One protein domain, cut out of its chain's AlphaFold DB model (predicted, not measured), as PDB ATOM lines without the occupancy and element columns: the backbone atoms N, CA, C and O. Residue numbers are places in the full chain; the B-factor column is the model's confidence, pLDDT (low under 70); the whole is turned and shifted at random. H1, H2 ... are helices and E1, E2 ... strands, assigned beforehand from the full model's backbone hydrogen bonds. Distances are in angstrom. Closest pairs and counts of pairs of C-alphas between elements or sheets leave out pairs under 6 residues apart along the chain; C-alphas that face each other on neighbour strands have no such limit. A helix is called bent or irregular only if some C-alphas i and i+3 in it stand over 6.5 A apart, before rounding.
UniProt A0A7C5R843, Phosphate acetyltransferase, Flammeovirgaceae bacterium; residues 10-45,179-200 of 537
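AT A GLANCE: This is residues 10 to 45 and 179 to 200 of the 537 residues of the protein "Phosphate acetyltransferase" of Flammeovirgaceae bacterium (UniProt A0A7C5R843). A flat slab is built round a two-stranded parallel ribbon, E1 and E2, with H1 over one face and the short helices H2 and H3, one after the other, over the opposite face. E2 runs through the middle between the helices, while E1 lies beside it. The printed part has 58 residues, with three named helices and two named strands in the order E1, H1, E2, H2, H3; the class is mixed, helices and strands. It is only just compact, close to loose, with a radius of gyration of the C-alphas of 12.0 A and spans of 35 by 26 by 11 A.

HOW THE PARTS SIT: E1, residues 10 to 15, and E2, residues 36 to 41, are parallel neighbours at 7 degrees. Their N 12 and O 38 are 3.0 A apart and N 40 and O 12 are 2.9 A apart, both within hydrogen-bond range. With H1, residues 17 to 28, they form a strand-helix-strand unit, two parallel neighbour strands with a helix between them in the chain, and its crossover is right-handed. H1 touches E2, the closest C-alphas being those of Glu 17 and Pro 41, 5.7 A apart. H1 and E1 are near each other, with 10 pairs of C-alphas within 10 A. H2, residues 179 to 187, touches E2, the closest C-alphas being those of Ile 40 and His 187, 5.9 A apart. H3, residues 190 to 198, touches E2 with 3 pairs of C-alphas within 8 A, the closest being those of Phe 36 and Phe 193, 6.5 A apart. H2 and H3 meet only through their link, and both are apart from H1 and from E1. Every O i to N i+4 pair is within hydrogen-bond range in H2 and H3, and 6 of 8 are in H1.

IN THESE COORDINATES: E1 begins at C-alpha 10 (201.255, 177.268, 175.691) and is 13.4 A long. H1 is 17.8 A long and irregular: C-alphas 18 and 21 are 7.2 A apart. E2 is 16.7 A long and begins at C-alpha 36 (203.025, 183.315, 176.206). H2 measures 12.2 A, and H3 measures 11.2 A, ending at C-alpha 198 (197.936, 189.904, 166.646).

THE WHOLE: The two C-alphas farthest apart are those of Ala 44 and Glu 200, at 35.0 A. Residues 46 to 178 are not printed, and C-alphas 45 and 179 are 8.4 A apart across this cut, which falls in the link from E2 to H2. The links E1 to H1 and H2 to H3 are tight, and H1 to E2 is short. The mean pLDDT of the printed part is 85.3, and residues 197 to 200 are under 70.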
ATOM      1  N   VAL A  10     201.701 178.529 175.091       90.00
ATOM      2  CA  VAL A  10     201.255 177.268 175.691       90.00
ATOM      3  C   VAL A  10     200.234 177.562 176.784       90.00
ATOM      4  O   VAL A  10     200.533 178.258 177.756       90.00
ATOM      5  N   ILE A  11     199.041 176.982 176.649       91.56
ATOM      6  CA  ILE A  11     197.988 177.018 177.668       91.56
ATOM      7  C   ILE A  11     197.766 175.595 178.168       91.56
ATOM      8  O   ILE A  11     197.425 174.707 177.387       91.56
ATOM      9  N   ILE A  12     197.918 175.382 179.474       92.75
ATOM     10  CA  ILE A  12     197.510 174.136 180.130       92.75
ATOM     11  C   ILE A  12     196.219 174.418 180.897       92.75
ATOM     12  O   ILE A  12     196.218 175.185 181.856       92.75
ATOM     13  N   ASN A  13     195.116 173.820 180.450       91.00
ATOM     14  CA  ASN A  13     193.786 173.998 181.037       91.00
ATOM     15  C   ASN A  13     193.390 172.791 181.908       91.00
ATOM     16  O   ASN A  13     193.957 171.708 181.765       91.00
ATOM     17  N   ARG A  14     192.386 172.972 182.775       89.25
ATOM     18  CA  ARG A  14     191.830 171.966 183.694       89.25
ATOM     19  C   ARG A  14     192.868 171.407 184.670       89.25
ATOM     20  O   ARG A  14     192.852 170.226 185.008       89.25
ATOM     21  N   VAL A  15     193.779 172.260 185.131       92.06
ATOM     22  CA  VAL A  15     194.789 171.870 186.120       92.06
ATOM     23  C   VAL A  15     194.161 171.819 187.508       92.06
ATOM     24  O   VAL A  15     193.525 172.777 187.930       92.06
ATOM     25  N   GLN A  16     194.343 170.714 188.230       90.25
ATOM     26  CA  GLN A  16     193.915 170.623 189.630       90.25
ATOM     27  C   GLN A  16     194.556 171.749 190.449       90.25
ATOM     28  O   GLN A  16     195.759 171.972 190.315       90.25
ATOM     29  N   GLU A  17     193.775 172.439 191.287       87.94
ATOM     30  CA  GLU A  17     194.195 173.673 191.978       87.94
ATOM     31  C   GLU A  17     195.528 173.495 192.729       87.94
ATOM     32  O   GLU A  17     196.454 174.294 192.591       87.94
ATOM     33  N   GLU A  18     195.686 172.361 193.413       92.19
ATOM     34  CA  GLU A  18     196.888 171.977 194.166       92.19
ATOM     35  C   GLU A  18     198.158 171.882 193.297       92.19
ATOM     36  O   GLU A  18     199.276 172.083 193.773       92.19
ATOM     37  N   ARG A  19     197.997 171.611 191.996       93.50
ATOM     38  CA  ARG A  19     199.091 171.432 191.028       93.50
ATOM     39  C   ARG A  19     199.380 172.674 190.197       93.50
ATOM     40  O   ARG A  19     200.349 172.687 189.436       93.50
ATOM     41  N   VAL A  20     198.594 173.743 190.330       91.44
ATOM     42  CA  VAL A  20     198.767 174.965 189.528       91.44
ATOM     43  C   VAL A  20     200.173 175.546 189.704       91.44
ATOM     44  O   VAL A  20     200.834 175.886 188.721       91.44
ATOM     45  N   ALA A  21     200.671 175.616 190.941       91.44
ATOM     46  CA  ALA A  21     202.007 176.139 191.233       91.44
ATOM     47  C   ALA A  21     203.132 175.256 190.661       91.44
ATOM     48  O   ALA A  21     204.135 175.770 190.161       91.44
ATOM     49  N   GLU A  22     202.961 173.934 190.708       94.56
ATOM     50  CA  GLU A  22     203.889 172.950 190.138       94.56
ATOM     51  C   GLU A  22     203.986 173.111 188.612       94.56
ATOM     52  O   GLU A  22     205.077 173.285 188.064       94.56
ATOM     53  N   ILE A  23     202.838 173.143 187.928       93.00
ATOM     54  CA  ILE A  23     202.754 173.263 186.468       93.00
ATOM     55  C   ILE A  23     203.326 174.605 185.993       93.00
ATOM     56  O   ILE A  23     204.090 174.636 185.027       93.00
ATOM     57  N   LYS A  24     203.039 175.713 186.694       90.44
ATOM     58  CA  LYS A  24     203.632 177.026 186.380       90.44
ATOM     59  C   LYS A  24     205.164 176.985 186.425       90.44
ATOM     60  O   LYS A  24     205.818 177.517 185.528       90.44
ATOM     61  N   LYS A  25     205.756 176.303 187.415       91.50
ATOM     62  CA  LYS A  25     207.218 176.124 187.494       91.50
ATOM     63  C   LYS A  25     207.766 175.308 186.321       91.50
ATOM     64  O   LYS A  25     208.848 175.622 185.833       91.50
ATOM     65  N   LEU A  26     207.045 174.283 185.863       91.81
ATOM     66  CA  LEU A  26     207.448 173.478 184.705       91.81
ATOM     67  C   LEU A  26     207.370 174.272 183.394       91.81
ATOM     68  O   LEU A  26     208.313 174.228 182.609       91.81
ATOM     69  N   LEU A  27     206.310 175.060 183.186       88.81
ATOM     70  CA  LEU A  27     206.178 175.928 182.008       88.81
ATOM     71  C   LEU A  27     207.314 176.956 181.915       88.81
ATOM     72  O   LEU A  27     207.819 177.238 180.825       88.81
ATOM     73  N   ASN A  28     207.782 177.474 183.051       85.75
ATOM     74  CA  ASN A  28     208.914 178.401 183.080       85.75
ATOM     75  C   ASN A  28     210.232 177.772 182.601       85.75
ATOM     76  O   ASN A  28     211.110 178.507 182.162       85.75
ATOM     77  N   LYS A  29     210.358 176.437 182.605       89.12
ATOM     78  CA  LYS A  29     211.524 175.725 182.050       89.12
ATOM     79  C   LYS A  29     211.474 175.557 180.528       89.12
ATOM     80  O   LYS A  29     212.474 175.152 179.943       89.12
ATOM     81  N   LEU A  30     210.334 175.830 179.885       84.94
ATOM     82  CA  LEU A  30     210.234 175.772 178.426       84.94
ATOM     83  C   LEU A  30     211.117 176.851 177.777       84.94
ATOM     84  O   LEU A  30     211.208 177.950 178.339       84.94
ATOM     85  N   PRO A  31     211.702 176.573 176.595       80.56
ATOM     86  CA  PRO A  31     212.543 177.509 175.853       80.56
ATOM     87  C   PRO A  31     211.971 178.932 175.779       80.56
ATOM     88  O   PRO A  31     210.757 179.122 175.679       80.56
ATOM     89  N   ALA A  32     212.838 179.947 175.802       73.19
ATOM     90  CA  ALA A  32     212.423 181.354 175.803       73.19
ATOM     91  C   ALA A  32     211.592 181.751 174.565       73.19
ATOM     92  O   ALA A  32     210.785 182.669 174.635       73.19
ATOM     93  N   ASN A  33     211.732 181.023 173.455       73.69
ATOM     94  CA  ASN A  33     210.968 181.214 172.219       73.69
ATOM     95  C   ASN A  33     209.564 180.568 172.233       73.69
ATOM     96  O   ASN A  33     208.946 180.472 171.182       73.69
ATOM     97  N   THR A  34     209.067 180.110 173.388       76.56
ATOM     98  CA  THR A  34     207.765 179.418 173.519       76.56
ATOM     99  C   THR A  34     206.572 180.383 173.672       76.56
ATOM    100  O   THR A  34     205.467 179.951 173.987       76.56
ATOM    101  N   GLY A  35     206.782 181.686 173.462       81.19
ATOM    102  CA  GLY A  35     205.740 182.713 173.545       81.19
ATOM    103  C   GLY A  35     205.055 182.790 174.916       81.19
ATOM    104  O   GLY A  35     205.696 182.551 175.948       81.19
ATOM    105  N   PHE A  36     203.764 183.141 174.947       86.44
ATOM    106  CA  PHE A  36     203.025 183.315 176.206       86.44
ATOM    107  C   PHE A  36     202.739 181.970 176.897       86.44
ATOM    108  O   PHE A  36     202.517 180.946 176.259       86.44
ATOM    109  N   LYS A  37     202.730 181.946 178.232       89.81
ATOM    110  CA  LYS A  37     202.559 180.714 179.021       89.81
ATOM    111  C   LYS A  37     201.450 180.914 180.040       89.81
ATOM    112  O   LYS A  37     201.540 181.826 180.858       89.81
ATOM    113  N   ALA A  38     200.436 180.056 180.027       91.25
ATOM    114  CA  ALA A  38     199.306 180.169 180.943       91.25
ATOM    115  C   ALA A  38     198.875 178.820 181.524       91.25
ATOM    116  O   ALA A  38     198.989 177.765 180.898       91.25
ATOM    117  N   VAL A  39     198.346 178.886 182.745       93.62
ATOM    118  CA  VAL A  39     197.745 177.754 183.450       93.62
ATOM    119  C   VAL A  39     196.362 178.171 183.904       93.62
ATOM    120  O   VAL A  39     196.242 179.111 184.692       93.62
ATOM    121  N   ILE A  40     195.347 177.459 183.424       93.56
ATOM    122  CA  ILE A  40     193.954 177.662 183.814       93.56
ATOM    123  C   ILE A  40     193.549 176.495 184.728       93.56
ATOM    124  O   ILE A  40     193.646 175.331 184.311       93.56
ATOM    125  N   PRO A  41     193.137 176.769 185.978       92.75
ATOM    126  CA  PRO A  41     192.711 175.731 186.900       92.75
ATOM    127  C   PRO A  41     191.399 175.080 186.454       92.75
ATOM    128  O   PRO A  41     190.599 175.660 185.717       92.75
ATOM    129  N   ALA A  42     191.168 173.855 186.916       89.12
ATOM    130  CA  ALA A  42     189.887 173.190 186.769       89.12
ATOM    131  C   ALA A  42     188.808 173.953 187.547       89.12
ATOM    132  O   ALA A  42     189.016 174.389 188.675       89.12
ATOM    133  N   ASN A  43     187.633 174.088 186.941       90.62
ATOM    134  CA  ASN A  43     186.474 174.689 187.580       90.62
ATOM    135  C   ASN A  43     185.354 173.652 187.669       90.62
ATOM    136  O   ASN A  43     185.028 173.019 186.663       90.62
ATOM    137  N   ALA A  44     184.773 173.491 188.860       86.06
ATOM    138  CA  ALA A  44     183.765 172.468 189.124       86.06
ATOM    139  C   ALA A  44     182.531 172.625 188.219       86.06
ATOM    140  O   ALA A  44     182.142 171.674 187.561       86.06
ATOM    141  N   ILE A  45     182.007 173.845 188.068       87.00
ATOM    142  CA  ILE A  45     180.820 174.137 187.243       87.00
ATOM    143  C   ILE A  45     181.074 173.816 185.764       87.00
ATOM    144  O   ILE A  45     180.219 173.236 185.104       87.00
ATOM    145  N   LEU A 179     181.463 181.998 182.528       87.25
ATOM    146  CA  LEU A 179     182.470 181.498 183.460       87.25
ATOM    147  C   LEU A 179     183.781 181.107 182.762       87.25
ATOM    148  O   LEU A 179     184.857 181.365 183.299       87.25
ATOM    149  N   ALA A 180     183.709 180.499 181.575       88.12
ATOM    150  CA  ALA A 180     184.889 180.171 180.784       88.12
ATOM    151  C   ALA A 180     185.644 181.436 180.350       88.12
ATOM    152  O   ALA A 180     186.865 181.480 180.496       88.12
ATOM    153  N   LEU A 181     184.926 182.470 179.897       87.12
ATOM    154  CA  LEU A 181     185.503 183.775 179.558       87.12
ATOM    155  C   LEU A 181     186.156 184.435 180.778       87.12
ATOM    156  O   LEU A 181     187.326 184.800 180.717       87.12
ATOM    157  N   ALA A 182     185.457 184.484 181.915       87.44
ATOM    158  CA  ALA A 182     185.994 185.064 183.146       87.44
ATOM    159  C   ALA A 182     187.254 184.334 183.646       87.44
ATOM    160  O   ALA A 182     188.204 184.963 184.110       87.44
ATOM    161  N   LEU A 183     187.298 182.998 183.549       89.62
ATOM    162  CA  LEU A 183     188.498 182.225 183.890       89.62
ATOM    163  C   LEU A 183     189.639 182.480 182.910       89.62
ATOM    164  O   LEU A 183     190.790 182.571 183.334       89.62
ATOM    165  N   PHE A 184     189.334 182.601 181.621       88.62
ATOM    166  CA  PHE A 184     190.327 182.927 180.608       88.62
ATOM    167  C   PHE A 184     190.966 184.289 180.907       88.62
ATOM    168  O   PHE A 184     192.175 184.353 181.102       88.62
ATOM    169  N   GLU A 185     190.160 185.341 181.066       86.44
ATOM    170  CA  GLU A 185     190.622 186.702 181.381       86.44
ATOM    171  C   GLU A 185     191.400 186.780 182.698       86.44
ATOM    172  O   GLU A 185     192.393 187.496 182.805       86.44
ATOM    173  N   LYS A 186     190.991 186.011 183.712       89.50
ATOM    174  CA  LYS A 186     191.670 185.982 185.012       89.50
ATOM    175  C   LYS A 186     193.060 185.346 184.949       89.50
ATOM    176  O   LYS A 186     193.944 185.720 185.721       89.50
ATOM    177  N   HIS A 187     193.240 184.329 184.109       89.56
ATOM    178  CA  HIS A 187     194.448 183.497 184.101       89.56
ATOM    179  C   HIS A 187     195.381 183.765 182.916       89.56
ATOM    180  O   HIS A 187     196.518 183.285 182.927       89.56
ATOM    181  N   ILE A 188     194.929 184.531 181.924       88.12
ATOM    182  CA  ILE A 188     195.697 184.905 180.740       88.12
ATOM    183  C   ILE A 188     195.878 186.416 180.722       88.12
ATOM    184  O   ILE A 188     194.920 187.179 180.786       88.12
ATOM    185  N   ILE A 189     197.132 186.848 180.592       86.12
ATOM    186  CA  ILE A 189     197.463 188.256 180.384       86.12
ATOM    187  C   ILE A 189     197.035 188.608 178.960       86.12
ATOM    188  O   ILE A 189     197.722 188.271 177.994       86.12
ATOM    189  N   MET A 190     195.870 189.245 178.833       80.38
ATOM    190  CA  MET A 190     195.246 189.520 177.538       80.38
ATOM    191  C   MET A 190     196.121 190.376 176.625       80.38
ATOM    192  O   MET A 190     196.074 190.194 175.417       80.38
ATOM    193  N   GLU A 191     196.954 191.254 177.178       80.50
ATOM    194  CA  GLU A 191     197.899 192.079 176.417       80.50
ATOM    195  C   GLU A 191     199.001 191.240 175.762       80.50
ATOM    196  O   GLU A 191     199.287 191.421 174.583       80.50
ATOM    197  N   ASP A 192     199.588 190.288 176.495       80.19
ATOM    198  CA  ASP A 192     200.602 189.374 175.959       80.19
ATOM    199  C   ASP A 192     199.981 188.401 174.955       80.19
ATOM    200  O   ASP A 192     200.549 188.165 173.892       80.19
ATOM    201  N   PHE A 193     198.794 187.875 175.267       82.19
ATOM    202  CA  PHE A 193     198.037 187.017 174.361       82.19
ATOM    203  C   PHE A 193     197.702 187.750 173.061       82.19
ATOM    204  O   PHE A 193     198.011 187.261 171.979       82.19
ATOM    205  N   ALA A 194     197.121 188.946 173.158       76.69
ATOM    206  CA  ALA A 194     196.782 189.769 172.009       76.69
ATOM    207  C   ALA A 194     198.038 190.175 171.242       76.69
ATOM    208  O   ALA A 194     198.036 190.091 170.025       76.69
ATOM    209  N   ARG A 195     199.135 190.547 171.912       75.50
ATOM    210  CA  ARG A 195     200.399 190.853 171.239       75.50
ATOM    211  C   ARG A 195     200.912 189.649 170.460       75.50
ATOM    212  O   ARG A 195     201.181 189.807 169.286       75.50
ATOM    213  N   GLU A 196     201.012 188.459 171.042       73.94
ATOM    214  CA  GLU A 196     201.528 187.287 170.311       73.94
ATOM    215  C   GLU A 196     200.571 186.800 169.205       73.94
ATOM    216  O   GLU A 196     201.021 186.358 168.152       73.94
ATOM    217  N   VAL A 197     199.254 186.907 169.410       69.94
ATOM    218  CA  VAL A 197     198.236 186.478 168.430       69.94
ATOM    219  C   VAL A 197     198.027 187.506 167.310       69.94
ATOM    220  O   VAL A 197     197.746 187.121 166.179       69.94
ATOM    221  N   LEU A 198     198.153 188.806 167.600       61.94
ATOM    222  CA  LEU A 198     197.936 189.904 166.646       61.94
ATOM    223  C   LEU A 198     199.233 190.419 166.012       61.94
ATOM    224  O   LEU A 198     199.171 190.968 164.915       61.94
ATOM    225  N   ALA A 199     200.397 190.274 166.663       57.81
ATOM    226  CA  ALA A 199     201.675 190.726 166.099       57.81
ATOM    227  C   ALA A 199     202.098 189.908 164.875       57.81
ATOM    228  O   ALA A 199     202.951 190.364 164.114       57.81
ATOM    229  N   GLU A 200     201.499 188.738 164.647       51.56
ATOM    230  CA  GLU A 200     201.781 187.930 163.471       51.56
ATOM    231  C   GLU A 200     200.498 187.605 162.712       51.56
ATOM    232  O   GLU A 200     199.772 186.657 163.005       51.56
TER     233      GLU A 200